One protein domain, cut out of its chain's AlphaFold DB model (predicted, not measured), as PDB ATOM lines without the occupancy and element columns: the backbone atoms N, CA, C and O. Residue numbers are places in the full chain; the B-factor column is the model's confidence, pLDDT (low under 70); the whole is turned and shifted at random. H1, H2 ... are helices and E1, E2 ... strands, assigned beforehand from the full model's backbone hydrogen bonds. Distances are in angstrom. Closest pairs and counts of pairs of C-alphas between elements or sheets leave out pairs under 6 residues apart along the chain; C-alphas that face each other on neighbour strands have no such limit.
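AT A GLANCE: This is residues 445 to 547 of the 803 residues of an uncharacterized protein of Enterococcus moraviensis ATCC BAA-383 (UniProt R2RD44). A strongly twisted sheet of five strands, E1 to E5, has a helical hairpin, H1 and H2, packed beside it, with H1 near the middle of the domain and H2 farther out. A long stretch with no named element, residues 479 to 504, swings round the outside from the end of H2 back to E2. The printed part has 103 residues with two named helices and five named strands, in the order E1 H1 H2 E2 E3 E4 E5; across the sheet the order is E1 - E2 - E3 - E4 - E5, all antiparallel. The class is mixed, helices and strands. The whole is compact, with a radius of gyration of the C-alphas of 12.7 A, and a rounded outline of 34 by 31 by 24 A.

IN THESE COORDINATES: Find C-alpha 445 at (15.353, 52.912, 11.494), where E1, residues 445 to 447, begins its 6.3 A. H1 runs through residues 453 to 462, 14.1 A, and H2 through residues 468 to 478, 15.2 A, from C-alpha 468 at (43.145, 41.624, 21.284). Go on to E2, residues 505 to 510, 17.1 A, and E3, residues 515 to 520, 16.8 A. E4, residues 523 to 531, is the longest strand at 24.1 A; E5, residues 536 to 542, measures 17.8 A and ends at C-alpha 542 at (34.455, 57.501, 12.436).

HOW THE PARTS SIT: Begin at the sheet, whose edge strands are E1 and E5. Between E1 and E2, N 447 and O 507 are 2.9 A apart, within hydrogen-bond range. E2, E3, E4 and E5 form a meander, each strand the antiparallel neighbour of the one before, and each step is a hairpin. Look within hydrogen-bond range for N 508 and O 517 at 2.9 A, N 518 and O 526 at 2.8 A, and N 529 and O 539 at 2.9 A. H1 is on the sheet but at the sheet's level, with a height over the sheet of 1.7 A. H1 and H2 are a hairpin and touch, closest at the C-alphas of Ala 461 and Gln 471, 5.3 A, at a shallow tilt of 24 degrees, opposite ways. H2 only grazes the sheet, with residues 475 to 478; its closest C-alphas to E5 are those of Tyr 478 and Lys 536, 4.8 A. In H1 and H2 every O i to N i+4 pair is within hydrogen-bond range.

THE WHOLE: The two C-alphas farthest apart are those of Asp 499 and Tyr 533, 35.5 A. The printed part has no cut. The link from H2 to E2, 26 residues, is long; the others are tight. Mean pLDDT of the printed part is 78.5; look for values under 70 at residues 486 to 496, 498 to 499, 511 to 512 and 544.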
ATOM      1  N   VAL A 445      16.262  53.443  10.472       77.94
ATOM      2  CA  VAL A 445      15.353  52.912  11.494       77.94
ATOM      3  C   VAL A 445      16.158  52.556  12.737       77.94
ATOM      4  O   VAL A 445      17.141  51.819  12.655       77.94
ATOM      5  N   GLU A 446      15.739  53.070  13.892       80.50
ATOM      6  CA  GLU A 446      16.329  52.701  15.177       80.50
ATOM      7  C   GLU A 446      16.062  51.226  15.494       80.50
ATOM      8  O   GLU A 446      14.940  50.725  15.341       80.50
ATOM      9  N   LYS A 447      17.106  50.518  15.922       80.38
ATOM     10  CA  LYS A 447      17.045  49.098  16.258       80.38
ATOM     11  C   LYS A 447      17.659  48.834  17.625       80.38
ATOM     12  O   LYS A 447      18.592  49.500  18.060       80.38
ATOM     13  N   GLU A 448      17.151  47.806  18.297       78.75
ATOM     14  CA  GLU A 448      17.748  47.337  19.546       78.75
ATOM     15  C   GLU A 448      19.082  46.641  19.254       78.75
ATOM     16  O   GLU A 448      19.099  45.573  18.637       78.75
ATOM     17  N   LEU A 449      20.182  47.199  19.771       78.31
ATOM     18  CA  LEU A 449      21.530  46.638  19.631       78.31
ATOM     19  C   LEU A 449      21.587  45.157  20.040       78.31
ATOM     20  O   LEU A 449      22.180  44.339  19.349       78.31
ATOM     21  N   ASN A 450      20.877  44.772  21.107       73.56
ATOM     22  CA  ASN A 450      20.836  43.388  21.596       73.56
ATOM     23  C   ASN A 450      20.296  42.359  20.585       73.56
ATOM     24  O   ASN A 450      20.547  41.163  20.752       73.56
ATOM     25  N   LYS A 451      19.537  42.799  19.574       74.50
ATOM     26  CA  LYS A 451      18.947  41.941  18.538       74.50
ATOM     27  C   LYS A 451      19.822  41.826  17.285       74.50
ATOM     28  O   LYS A 451      19.579  40.925  16.484       74.50
ATOM     29  N   GLU A 452      20.824  42.686  17.117       82.19
ATOM     30  CA  GLU A 452      21.686  42.737  15.931       82.19
ATOM     31  C   GLU A 452      23.081  42.184  16.286       82.19
ATOM     32  O   GLU A 452      23.877  42.816  16.978       82.19
ATOM     33  N   LEU A 453      23.348  40.940  15.866       84.19
ATOM     34  CA  LEU A 453      24.505  40.156  16.318       84.19
ATOM     35  C   LEU A 453      25.852  40.797  15.951       84.19
ATOM     36  O   LEU A 453      26.748  40.821  16.791       84.19
ATOM     37  N   ILE A 454      26.003  41.294  14.721       86.44
ATOM     38  CA  ILE A 454      27.276  41.836  14.219       86.44
ATOM     39  C   ILE A 454      27.614  43.120  14.976       86.44
ATOM     40  O   ILE A 454      28.695  43.241  15.543       86.44
ATOM     41  N   GLU A 455      26.663  44.046  15.044       90.62
ATOM     42  CA  GLU A 455      26.806  45.346  15.689       90.62
ATOM     43  C   GLU A 455      27.020  45.216  17.199       90.62
ATOM     44  O   GLU A 455      27.899  45.870  17.759       90.62
ATOM     45  N   ARG A 456      26.285  44.319  17.865       89.56
ATOM     46  CA  ARG A 456      26.514  44.018  19.282       89.56
ATOM     47  C   ARG A 456      27.920  43.478  19.517       89.56
ATOM     48  O   ARG A 456      28.610  43.953  20.416       89.56
ATOM     49  N   THR A 457      28.332  42.486  18.729       85.81
ATOM     50  CA  THR A 457      29.648  41.854  18.899       85.81
ATOM     51  C   THR A 457      30.767  42.846  18.561       85.81
ATOM     52  O   THR A 457      31.813  42.816  19.199       85.81
ATOM     53  N   PHE A 458      30.526  43.783  17.637       88.81
ATOM     54  CA  PHE A 458      31.432  44.894  17.344       88.81
ATOM     55  C   PHE A 458      31.635  45.790  18.574       88.81
ATOM     56  O   PHE A 458      32.771  46.034  18.975       88.81
ATOM     57  N   VAL A 459      30.549  46.224  19.226       87.50
ATOM     58  CA  VAL A 459      30.624  47.037  20.455       87.50
ATOM     59  C   VAL A 459      31.337  46.283  21.578       87.50
ATOM     60  O   VAL A 459      32.222  46.831  22.235       87.50
ATOM     61  N   GLU A 460      31.001  45.006  21.770       85.69
ATOM     62  CA  GLU A 460      31.637  44.156  22.779       85.69
ATOM     63  C   GLU A 460      33.142  43.963  22.524       85.69
ATOM     64  O   GLU A 460      33.912  43.927  23.483       85.69
ATOM     65  N   ALA A 461      33.571  43.852  21.262       84.06
ATOM     66  CA  ALA A 461      34.963  43.603  20.893       84.06
ATOM     67  C   ALA A 461      35.839  44.867  20.896       84.06
ATOM     68  O   ALA A 461      36.991  44.792  21.325       84.06
ATOM     69  N   PHE A 462      35.316  46.005  20.428       82.06
ATOM     70  CA  PHE A 462      36.112  47.224  20.210       82.06
ATOM     71  C   PHE A 462      35.895  48.326  21.251       82.06
ATOM     72  O   PHE A 462      36.793  49.141  21.439       82.06
ATOM     73  N   TYR A 463      34.751  48.362  21.947       81.94
ATOM     74  CA  TYR A 463      34.451  49.428  22.916       81.94
ATOM     75  C   TYR A 463      34.353  48.956  24.363       81.94
ATOM     76  O   TYR A 463      34.686  49.721  25.264       81.94
ATOM     77  N   LEU A 464      33.928  47.712  24.598       81.19
ATOM     78  CA  LEU A 464      33.750  47.159  25.949       81.19
ATOM     79  C   LEU A 464      34.857  46.178  26.371       81.19
ATOM     80  O   LEU A 464      34.832  45.671  27.493       81.19
ATOM     81  N   SER A 465      35.802  45.867  25.483       76.69
ATOM     82  CA  SER A 465      36.857  44.878  25.713       76.69
ATOM     83  C   SER A 465      38.207  45.391  25.226       76.69
ATOM     84  O   SER A 465      38.316  45.943  24.137       76.69
ATOM     85  N   ASP A 466      39.248  45.124  26.009       72.62
ATOM     86  CA  ASP A 466      40.659  45.375  25.696       72.62
ATOM     87  C   ASP A 466      41.389  44.120  25.166       72.62
ATOM     88  O   ASP A 466      42.577  44.157  24.848       72.62
ATOM     89  N   GLN A 467      40.684  42.986  25.068       77.44
ATOM     90  CA  GLN A 467      41.256  41.712  24.628       77.44
ATOM     91  C   GLN A 467      41.458  41.659  23.110       77.44
ATOM     92  O   GLN A 467      40.502  41.483  22.348       77.44
ATOM     93  N   VAL A 468      42.722  41.716  22.691       77.56
ATOM     94  CA  VAL A 468      43.145  41.624  21.284       77.56
ATOM     95  C   VAL A 468      42.653  40.331  20.630       77.56
ATOM     96  O   VAL A 468      42.218  40.356  19.485       77.56
ATOM     97  N   GLU A 469      42.614  39.210  21.357       77.88
ATOM     98  CA  GLU A 469      42.141  37.934  20.808       77.88
ATOM     99  C   GLU A 469      40.664  37.988  20.386       77.88
ATOM    100  O   GLU A 469      40.279  37.358  19.402       77.88
ATOM    101  N   LYS A 470      39.826  38.757  21.097       78.50
ATOM    102  CA  LYS A 470      38.414  38.947  20.720       78.50
ATOM    103  C   LYS A 470      38.273  39.817  19.477       78.50
ATOM    104  O   LYS A 470      37.410  39.540  18.651       78.50
ATOM    105  N   GLN A 471      39.116  40.837  19.343       82.06
ATOM    106  CA  GLN A 471      39.151  41.709  18.169       82.06
ATOM    107  C   GLN A 471      39.621  40.931  16.931       82.06
ATOM    108  O   GLN A 471      38.969  40.981  15.891       82.06
ATOM    109  N   GLU A 472      40.688  40.135  17.056       81.69
ATOM    110  CA  GLU A 472      41.181  39.263  15.981       81.69
ATOM    111  C   GLU A 472      40.139  38.210  15.578       81.69
ATOM    112  O   GLU A 472      39.912  37.990  14.387       81.69
ATOM    113  N   GLN A 473      39.454  37.596  16.549       81.31
ATOM    114  CA  GLN A 473      38.373  36.652  16.266       81.31
ATOM    115  C   GLN A 473      37.197  37.333  15.550       81.31
ATOM    116  O   GLN A 473      36.687  36.799  14.565       81.31
ATOM    117  N   PHE A 474      36.803  38.534  15.985       86.62
ATOM    118  CA  PHE A 474      35.761  39.313  15.318       86.62
ATOM    119  C   PHE A 474      36.128  39.629  13.861       86.62
ATOM    120  O   PHE A 474      35.274  39.518  12.980       86.62
ATOM    121  N   GLN A 475      37.393  39.968  13.589       83.94
ATOM    122  CA  GLN A 475      37.868  40.228  12.229       83.94
ATOM    123  C   GLN A 475      37.636  39.028  11.308       83.94
ATOM    124  O   GLN A 475      37.107  39.179  10.210       83.94
ATOM    125  N   VAL A 476      38.003  37.831  11.771       82.69
ATOM    126  CA  VAL A 476      37.854  36.587  11.002       82.69
ATOM    127  C   VAL A 476      36.381  36.307  10.692       82.69
ATOM    128  O   VAL A 476      36.028  35.980   9.550       82.69
ATOM    129  N   ASP A 477      35.525  36.467  11.698       83.25
ATOM    130  CA  ASP A 477      34.124  36.061  11.627       83.25
ATOM    131  C   ASP A 477      33.251  37.067  10.860       83.25
ATOM    132  O   ASP A 477      32.388  36.657  10.079       83.25
ATOM    133  N   TYR A 478      33.490  38.372  11.030       87.06
ATOM    134  CA  TYR A 478      32.538  39.420  10.637       87.06
ATOM    135  C   TYR A 478      33.113  40.543   9.770       87.06
ATOM    136  O   TYR A 478      32.343  41.394   9.325       87.06
ATOM    137  N   MET A 479      34.418  40.569   9.488       87.31
ATOM    138  CA  MET A 479      35.031  41.591   8.627       87.31
ATOM    139  C   MET A 479      35.493  40.980   7.303       87.31
ATOM    140  O   MET A 479      35.825  39.790   7.219       87.31
ATOM    141  N   ASP A 480      35.427  41.776   6.240       85.44
ATOM    142  CA  ASP A 480      35.967  41.420   4.930       85.44
ATOM    143  C   ASP A 480      37.506  41.564   4.932       85.44
ATOM    144  O   ASP A 480      38.081  42.310   5.730       85.44
ATOM    145  N   ASP A 481      38.189  40.809   4.071       78.75
ATOM    146  CA  ASP A 481      39.655  40.650   4.061       78.75
ATOM    147  C   ASP A 481      40.385  41.970   3.752       78.75
ATOM    148  O   ASP A 481      41.587  42.107   3.988       78.75
ATOM    149  N   ASN A 482      39.662  42.945   3.198       74.75
ATOM    150  CA  ASN A 482      40.138  44.289   2.894       74.75
ATOM    151  C   ASN A 482      40.156  45.234   4.109       74.75
ATOM    152  O   ASN A 482      40.689  46.333   3.970       74.75
ATOM    153  N   ILE A 483      39.599  44.847   5.264       72.38
ATOM    154  CA  ILE A 483      39.665  45.645   6.493       72.38
ATOM    155  C   ILE A 483      40.659  45.019   7.470       72.38
ATOM    156  O   ILE A 483      40.512  43.872   7.900       72.38
ATOM    157  N   SER A 484      41.659  45.802   7.872       70.69
ATOM    158  CA  SER A 484      42.707  45.365   8.791       70.69
ATOM    159  C   SER A 484      42.665  46.132  10.110       70.69
ATOM    160  O   SER A 484      42.905  47.336  10.150       70.69
ATOM    161  N   ILE A 485      42.470  45.414  11.223       73.69
ATOM    162  CA  ILE A 485      42.569  45.982  12.583       73.69
ATOM    163  C   ILE A 485      43.968  46.563  12.849       73.69
ATOM    164  O   ILE A 485      44.117  47.500  13.627       73.69
ATOM    165  N   LYS A 486      45.006  46.039  12.179       67.25
ATOM    166  CA  LYS A 486      46.389  46.530  12.301       67.25
ATOM    167  C   LYS A 486      46.630  47.854  11.573       67.25
ATOM    168  O   LYS A 486      47.623  48.512  11.864       67.25
ATOM    169  N   GLU A 487      45.777  48.190  10.608       61.00
ATOM    170  CA  GLU A 487      45.833  49.447   9.851       61.00
ATOM    171  C   GLU A 487      44.912  50.520  10.448       61.00
ATOM    172  O   GLU A 487      45.147  51.708  10.227       61.00
ATOM    173  N   ALA A 488      43.924  50.123  11.260       60.81
ATOM    174  CA  ALA A 488      43.157  51.037  12.101       60.81
ATOM    175  C   ALA A 488      44.091  51.781  13.075       60.81
ATOM    176  O   ALA A 488      45.062  51.214  13.586       60.81
ATOM    177  N   SER A 489      43.833  53.075  13.302       52.72
ATOM    178  CA  SER A 489      44.739  53.930  14.081       52.72
ATOM    179  C   SER A 489      44.966  53.385  15.504       52.72
ATOM    180  O   SER A 489      44.088  52.711  16.041       52.72
ATOM    181  N   PRO A 490      46.103  53.686  16.170       50.22
ATOM    182  CA  PRO A 490      46.563  53.003  17.393       50.22
ATOM    183  C   PRO A 490      45.727  53.213  18.676       50.22
ATOM    184  O   PRO A 490      46.252  53.044  19.775       50.22
ATOM    185  N   LEU A 491      44.448  53.579  18.576       46.28
ATOM    186  CA  LEU A 491      43.527  53.731  19.708       46.28
ATOM    187  C   LEU A 491      43.001  52.393  20.258       46.28
ATOM    188  O   LEU A 491      42.430  52.378  21.341       46.28
ATOM    189  N   ASN A 492      43.288  51.262  19.601       47.44
ATOM    190  CA  ASN A 492      42.908  49.912  20.054       47.44
ATOM    191  C   ASN A 492      43.564  49.452  21.380       47.44
ATOM    192  O   ASN A 492      43.431  48.287  21.746       47.44
ATOM    193  N   ALA A 493      44.291  50.314  22.100       41.66
ATOM    194  CA  ALA A 493      45.003  49.928  23.317       41.66
ATOM    195  C   ALA A 493      44.272  50.251  24.632       41.66
ATOM    196  O   ALA A 493      44.679  49.695  25.651       41.66
ATOM    197  N   GLN A 494      43.229  51.098  24.652       48.25
ATOM    198  CA  GLN A 494      42.406  51.327  25.855       48.25
ATOM    199  C   GLN A 494      40.938  51.637  25.515       48.25
ATOM    200  O   GLN A 494      40.686  52.365  24.554       48.25
ATOM    201  N   PRO A 495      39.962  51.123  26.295       53.66
ATOM    202  CA  PRO A 495      38.554  51.467  26.122       53.66
ATOM    203  C   PRO A 495      38.361  52.963  26.387       53.66
ATOM    204  O   PRO A 495      38.461  53.420  27.521       53.66
ATOM    205  N   LYS A 496      38.096  53.741  25.331       57.34
ATOM    206  CA  LYS A 496      37.893  55.196  25.428       57.34
ATOM    207  C   LYS A 496      36.669  55.568  26.280       57.34
ATOM    208  O   LYS A 496      36.637  56.636  26.883       57.34
ATOM    209  N   PHE A 497      35.677  54.685  26.345       70.50
ATOM    210  CA  PHE A 497      34.482  54.860  27.160       70.50
ATOM    211  C   PHE A 497      34.640  54.093  28.480       70.50
ATOM    212  O   PHE A 497      34.017  53.050  28.681       70.50
ATOM    213  N   GLU A 498      35.527  54.579  29.355       60.31
ATOM    214  CA  GLU A 498      35.673  54.045  30.716       60.31
ATOM    215  C   GLU A 498      34.283  53.987  31.389       60.31
ATOM    216  O   GLU A 498      33.506  54.938  31.316       60.31
ATOM    217  N   ASP A 499      33.940  52.834  31.971       69.62
ATOM    218  CA  ASP A 499      32.633  52.516  32.577       69.62
ATOM    219  C   ASP A 499      31.416  52.389  31.635       69.62
ATOM    220  O   ASP A 499      30.288  52.241  32.115       69.62
ATOM    221  N   ALA A 500      31.593  52.394  30.310       78.88
ATOM    222  CA  ALA A 500      30.473  52.165  29.400       78.88
ATOM    223  C   ALA A 500      29.905  50.747  29.513       78.88
ATOM    224  O   ALA A 500      30.623  49.754  29.645       78.88
ATOM    225  N   VAL A 501      28.584  50.650  29.396       83.06
ATOM    226  CA  VAL A 501      27.859  49.380  29.311       83.06
ATOM    227  C   VAL A 501      27.133  49.278  27.979       83.06
ATOM    228  O   VAL A 501      26.843  50.278  27.334       83.06
ATOM    229  N   LEU A 502      26.778  48.060  27.565       83.44
ATOM    230  CA  LEU A 502      26.102  47.827  26.283       83.44
ATOM    231  C   LEU A 502      24.796  48.635  26.122       83.44
ATOM    232  O   LEU A 502      24.430  48.976  25.005       83.44
ATOM    233  N   SER A 503      24.106  48.963  27.222       83.06
ATOM    234  CA  SER A 503      22.891  49.792  27.199       83.06
ATOM    235  C   SER A 503      23.136  51.271  26.903       83.06
ATOM    236  O   SER A 503      22.177  51.970  26.596       83.06
ATOM    237  N   ASP A 504      24.380  51.744  26.987       83.88
ATOM    238  CA  ASP A 504      24.742  53.119  26.621       83.88
ATOM    239  C   ASP A 504      24.832  53.306  25.099       83.88
ATOM    240  O   ASP A 504      24.985  54.433  24.622       83.88
ATOM    241  N   PHE A 505      24.750  52.205  24.339       87.88
ATOM    242  CA  PHE A 505      24.865  52.194  22.891       87.88
ATOM    243  C   PHE A 505      23.522  51.908  22.220       87.88
ATOM    244  O   PHE A 505      22.804  50.971  22.580       87.88
ATOM    245  N   THR A 506      23.219  52.671  21.175       88.81
ATOM    246  CA  THR A 506      22.056  52.454  20.307       88.81
ATOM    247  C   THR A 506      22.491  52.422  18.847       88.81
ATOM    248  O   THR A 506      23.600  52.833  18.501       88.81
ATOM    249  N   ILE A 507      21.651  51.866  17.971       90.19
ATOM    250  CA  ILE A 507      21.952  51.776  16.541       90.19
ATOM    251  C   ILE A 507      20.782  52.261  15.700       90.19
ATOM    252  O   ILE A 507      19.615  51.997  16.003       90.19
ATOM    253  N   LYS A 508      21.106  52.908  14.583       88.38
ATOM    254  CA  LYS A 508      20.156  53.191  13.507       88.38
ATOM    255  C   LYS A 508      20.654  52.555  12.221       88.38
ATOM    256  O   LYS A 508      21.811  52.733  11.854       88.38
ATOM    257  N   LYS A 509      19.789  51.817  11.531       85.44
ATOM    258  CA  LYS A 509      20.149  51.024  10.347       85.44
ATOM    259  C   LYS A 509      19.298  51.410   9.148       85.44
ATOM    260  O   LYS A 509      18.084  51.565   9.280       85.44
ATOM    261  N   LYS A 510      19.928  51.540   7.984       83.62
ATOM    262  CA  LYS A 510      19.271  51.812   6.703       83.62
ATOM    263  C   LYS A 510      19.065  50.501   5.949       83.62
ATOM    264  O   LYS A 510      20.033  49.849   5.558       83.62
ATOM    265  N   GLU A 511      17.805  50.091   5.787       69.38
ATOM    266  CA  GLU A 511      17.454  48.732   5.344       69.38
ATOM    267  C   GLU A 511      17.878  48.407   3.901       69.38
ATOM    268  O   GLU A 511      18.027  47.231   3.603       69.38
ATOM    269  N   SER A 512      18.087  49.395   3.025       69.94
ATOM    270  CA  SER A 512      18.457  49.161   1.613       69.94
ATOM    271  C   SER A 512      19.940  49.204   1.279       69.94
ATOM    272  O   SER A 512      20.320  48.919   0.143       69.94
ATOM    273  N   THR A 513      20.767  49.673   2.209       71.25
ATOM    274  CA  THR A 513      22.196  49.922   1.952       71.25
ATOM    275  C   THR A 513      23.096  49.177   2.923       71.25
ATOM    276  O   THR A 513      24.313  49.247   2.784       71.25
ATOM    277  N   GLY A 514      22.522  48.500   3.924       74.62
ATOM    278  CA  GLY A 514      23.282  47.844   4.986       74.62
ATOM    279  C   GLY A 514      24.097  48.806   5.860       74.62
ATOM    280  O   GLY A 514      24.960  48.354   6.611       74.62
ATOM    281  N   LEU A 515      23.847  50.119   5.774       87.44
ATOM    282  CA  LEU A 515      24.534  51.128   6.577       87.44
ATOM    283  C   LEU A 515      23.959  51.159   7.993       87.44
ATOM    284  O   LEU A 515      22.752  51.340   8.175       87.44
ATOM    285  N   THR A 516      24.830  51.044   8.991       89.56
ATOM    286  CA  THR A 516      24.465  51.127  10.407       89.56
ATOM    287  C   THR A 516      25.264  52.224  11.101       89.56
ATOM    288  O   THR A 516      26.490  52.217  11.079       89.56
ATOM    289  N   ILE A 517      24.572  53.154  11.753       89.75
ATOM    290  CA  ILE A 517      25.159  54.193  12.601       89.75
ATOM    291  C   ILE A 517      25.070  53.720  14.048       89.75
ATOM    292  O   ILE A 517      23.988  53.367  14.521       89.75
ATOM    293  N   LEU A 518      26.206  53.726  14.736       88.94
ATOM    294  CA  LEU A 518      26.320  53.442  16.158       88.94
ATOM    295  C   LEU A 518      26.363  54.752  16.944       88.94
ATOM    296  O   LEU A 518      27.154  55.646  16.630       88.94
ATOM    297  N   TYR A 519      25.551  54.819  17.990       88.69
ATOM    298  CA  TYR A 519      25.476  55.934  18.917       88.69
ATOM    299  C   TYR A 519      25.983  55.511  20.290       88.69
ATOM    300  O   TYR A 519      25.742  54.381  20.714       88.69
ATOM    301  N   TYR A 520      26.635  56.430  20.990       85.69
ATOM    302  CA  TYR A 520      26.958  56.326  22.409       85.69
ATOM    303  C   TYR A 520      26.351  57.534  23.121       85.69
ATOM    304  O   TYR A 520      26.690  58.665  22.781       85.69
ATOM    305  N   ARG A 521      25.429  57.300  24.070       82.81
ATOM    306  CA  ARG A 521      24.675  58.362  24.773       82.81
ATOM    307  C   ARG A 521      24.134  59.438  23.818       82.81
ATOM    308  O   ARG A 521      24.373  60.625  24.005       82.81
ATOM    309  N   ASP A 522      23.443  58.982  22.775       81.00
ATOM    310  CA  ASP A 522      22.818  59.797  21.721       81.00
ATOM    311  C   ASP A 522      23.775  60.545  20.770       81.00
ATOM    312  O   ASP A 522      23.315  61.207  19.839       81.00
ATOM    313  N   GLU A 523      25.095  60.359  20.889       83.00
ATOM    314  CA  GLU A 523      26.068  60.901  19.931       83.00
ATOM    315  C   GLU A 523      26.523  59.844  18.910       83.00
ATOM    316  O   GLU A 523      26.922  58.746  19.306       83.00
ATOM    317  N   PRO A 524      26.513  60.139  17.594       88.12
ATOM    318  CA  PRO A 524      26.975  59.195  16.581       88.12
ATOM    319  C   PRO A 524      28.501  59.062  16.637       88.12
ATOM    320  O   PRO A 524      29.220  60.042  16.443       88.12
ATOM    321  N   ILE A 525      29.006  57.848  16.852       85.38
ATOM    322  CA  ILE A 525      30.446  57.588  17.027       85.38
ATOM    323  C   ILE A 525      31.073  56.852  15.840       85.38
ATOM    324  O   ILE A 525      32.209  57.152  15.463       85.38
ATOM    325  N   VAL A 526      30.338  55.921  15.218       87.88
ATOM    326  CA  VAL A 526      30.832  55.100  14.101       87.88
ATOM    327  C   VAL A 526      29.735  54.796  13.088       87.88
ATOM    328  O   VAL A 526      28.577  54.583  13.442       87.88
ATOM    329  N   LEU A 527      30.134  54.743  11.819       89.00
ATOM    330  CA  LEU A 527      29.332  54.275  10.698       89.00
ATOM    331  C   LEU A 527      29.919  52.963  10.164       89.00
ATOM    332  O   LEU A 527      31.072  52.914   9.735       89.00
ATOM    333  N   LEU A 528      29.099  51.918  10.156       88.62
ATOM    334  CA  LEU A 528      29.410  50.596   9.629       88.62
ATOM    335  C   LEU A 528      28.718  50.400   8.283       88.62
ATOM    336  O   LEU A 528      27.522  50.660   8.150       88.62
ATOM    337  N   SER A 529      29.456  49.896   7.303       88.81
ATOM    338  CA  SER A 529      28.905  49.394   6.047       88.81
ATOM    339  C   SER A 529      28.932  47.872   6.079       88.81
ATOM    340  O   SER A 529      30.006  47.272   6.161       88.81
ATOM    341  N   ILE A 530      27.750  47.252   6.090       85.31
ATOM    342  CA  ILE A 530      27.590  45.796   6.135       85.31
ATOM    343  C   ILE A 530      27.088  45.329   4.775       85.31
ATOM    344  O   ILE A 530      25.997  45.689   4.334       85.31
ATOM    345  N   ASN A 531      27.872  44.484   4.118       80.81
ATOM    346  CA  ASN A 531      27.514  43.942   2.822       80.81
ATOM    347  C   ASN A 531      26.412  42.881   2.977       80.81
ATOM    348  O   ASN A 531      26.580  41.855   3.640       80.81
ATOM    349  N   GLU A 532      25.266  43.121   2.339       75.31
ATOM    350  CA  GLU A 532      24.077  42.273   2.472       75.31
ATOM    351  C   GLU A 532      24.294  40.829   1.993       75.31
ATOM    352  O   GLU A 532      23.647  39.906   2.496       75.31
ATOM    353  N   TYR A 533      25.213  40.611   1.046       71.81
ATOM    354  CA  TYR A 533      25.439  39.304   0.430       71.81
ATOM    355  C   TYR A 533      26.258  38.361   1.308       71.81
ATOM    356  O   TYR A 533      25.964  37.167   1.356       71.81
ATOM    357  N   ASN A 534      27.302  38.872   1.963       78.88
ATOM    358  CA  ASN A 534      28.209  38.063   2.782       78.88
ATOM    359  C   ASN A 534      28.033  38.303   4.290       78.88
ATOM    360  O   ASN A 534      28.640  37.573   5.069       78.88
ATOM    361  N   GLN A 535      27.192  39.266   4.689       83.06
ATOM    362  CA  GLN A 535      26.959  39.658   6.083       83.06
ATOM    363  C   GLN A 535      28.264  40.005   6.815       83.06
ATOM    364  O   GLN A 535      28.420  39.711   8.000       83.06
ATOM    365  N   LYS A 536      29.212  40.614   6.095       86.56
ATOM    366  CA  LYS A 536      30.478  41.108   6.637       86.56
ATOM    367  C   LYS A 536      30.557  42.623   6.527       86.56
ATOM    368  O   LYS A 536      29.996  43.225   5.611       86.56
ATOM    369  N   ILE A 537      31.263  43.227   7.472       87.31
ATOM    370  CA  ILE A 537      31.612  44.643   7.440       87.31
ATOM    371  C   ILE A 537      32.656  44.831   6.340       87.31
ATOM    372  O   ILE A 537      33.693  44.164   6.370       87.31
ATOM    373  N   ASP A 538      32.378  45.723   5.390       86.06
ATOM    374  CA  ASP A 538      33.276  46.041   4.272       86.06
ATOM    375  C   ASP A 538      33.922  47.433   4.381       86.06
ATOM    376  O   ASP A 538      34.965  47.659   3.759       86.06
ATOM    377  N   ARG A 539      33.367  48.332   5.218       85.94
ATOM    378  CA  ARG A 539      33.961  49.625   5.611       85.94
ATOM    379  C   ARG A 539      33.525  50.082   7.001       85.94
ATOM    380  O   ARG A 539      32.389  49.841   7.412       85.94
ATOM    381  N   ILE A 540      34.409  50.816   7.677       86.06
ATOM    382  CA  ILE A 540      34.160  51.443   8.979       86.06
ATOM    383  C   ILE A 540      34.644  52.888   8.918       86.06
ATOM    384  O   ILE A 540      35.793  53.133   8.557       86.06
ATOM    385  N   TYR A 541      33.784  53.829   9.302       85.00
ATOM    386  CA  TYR A 541      34.141  55.239   9.409       85.00
ATOM    387  C   TYR A 541      33.863  55.782  10.799       85.00
ATOM    388  O   TYR A 541      32.934  55.345  11.482       85.00
ATOM    389  N   GLY A 542      34.616  56.810  11.168       78.69
ATOM    390  CA  GLY A 542      34.455  57.501  12.436       78.69
ATOM    391  C   GLY A 542      35.607  57.208  13.373       78.69
ATOM    392  O   GLY A 542      36.755  57.065  12.952       78.69
ATOM    393  N   GLU A 543      35.329  57.209  14.666       70.75
ATOM    394  CA  GLU A 543      36.400  57.353  15.636       70.75
ATOM    395  C   GLU A 543      37.355  56.147  15.692       70.75
ATOM    396  O   GLU A 543      36.925  55.023  15.921       70.75
ATOM    397  N   GLY A 544      38.659  56.377  15.489       69.81
ATOM    398  CA  GLY A 544      39.676  55.313  15.443       69.81
ATOM    399  C   GLY A 544      39.789  54.581  14.097       69.81
ATOM    400  O   GLY A 544      40.697  53.766  13.928       69.81
ATOM    401  N   TRP A 545      38.931  54.918  13.131       79.94
ATOM    402  CA  TRP A 545      38.829  54.287  11.811       79.94
ATOM    403  C   TRP A 545      38.997  55.316  10.681       79.94
ATOM    404  O   TRP A 545      39.510  56.418  10.897       79.94
ATOM    405  N   ASP A 546      38.609  54.952   9.456       81.38
ATOM    406  CA  ASP A 546      38.772  55.806   8.283       81.38
ATOM    407  C   ASP A 546      37.932  57.092   8.380       81.38
ATOM    408  O   ASP A 546      36.803  57.106   8.889       81.38
ATOM    409  N   ARG A 547      38.471  58.192   7.837       77.75
ATOM    410  CA  ARG A 547      37.744  59.464   7.709       77.75
ATOM    411  C   ARG A 547      36.896  59.502   6.445       77.75
ATOM    412  O   ARG A 547      37.261  58.953   5.404       77.75
TER     413      ARG A 547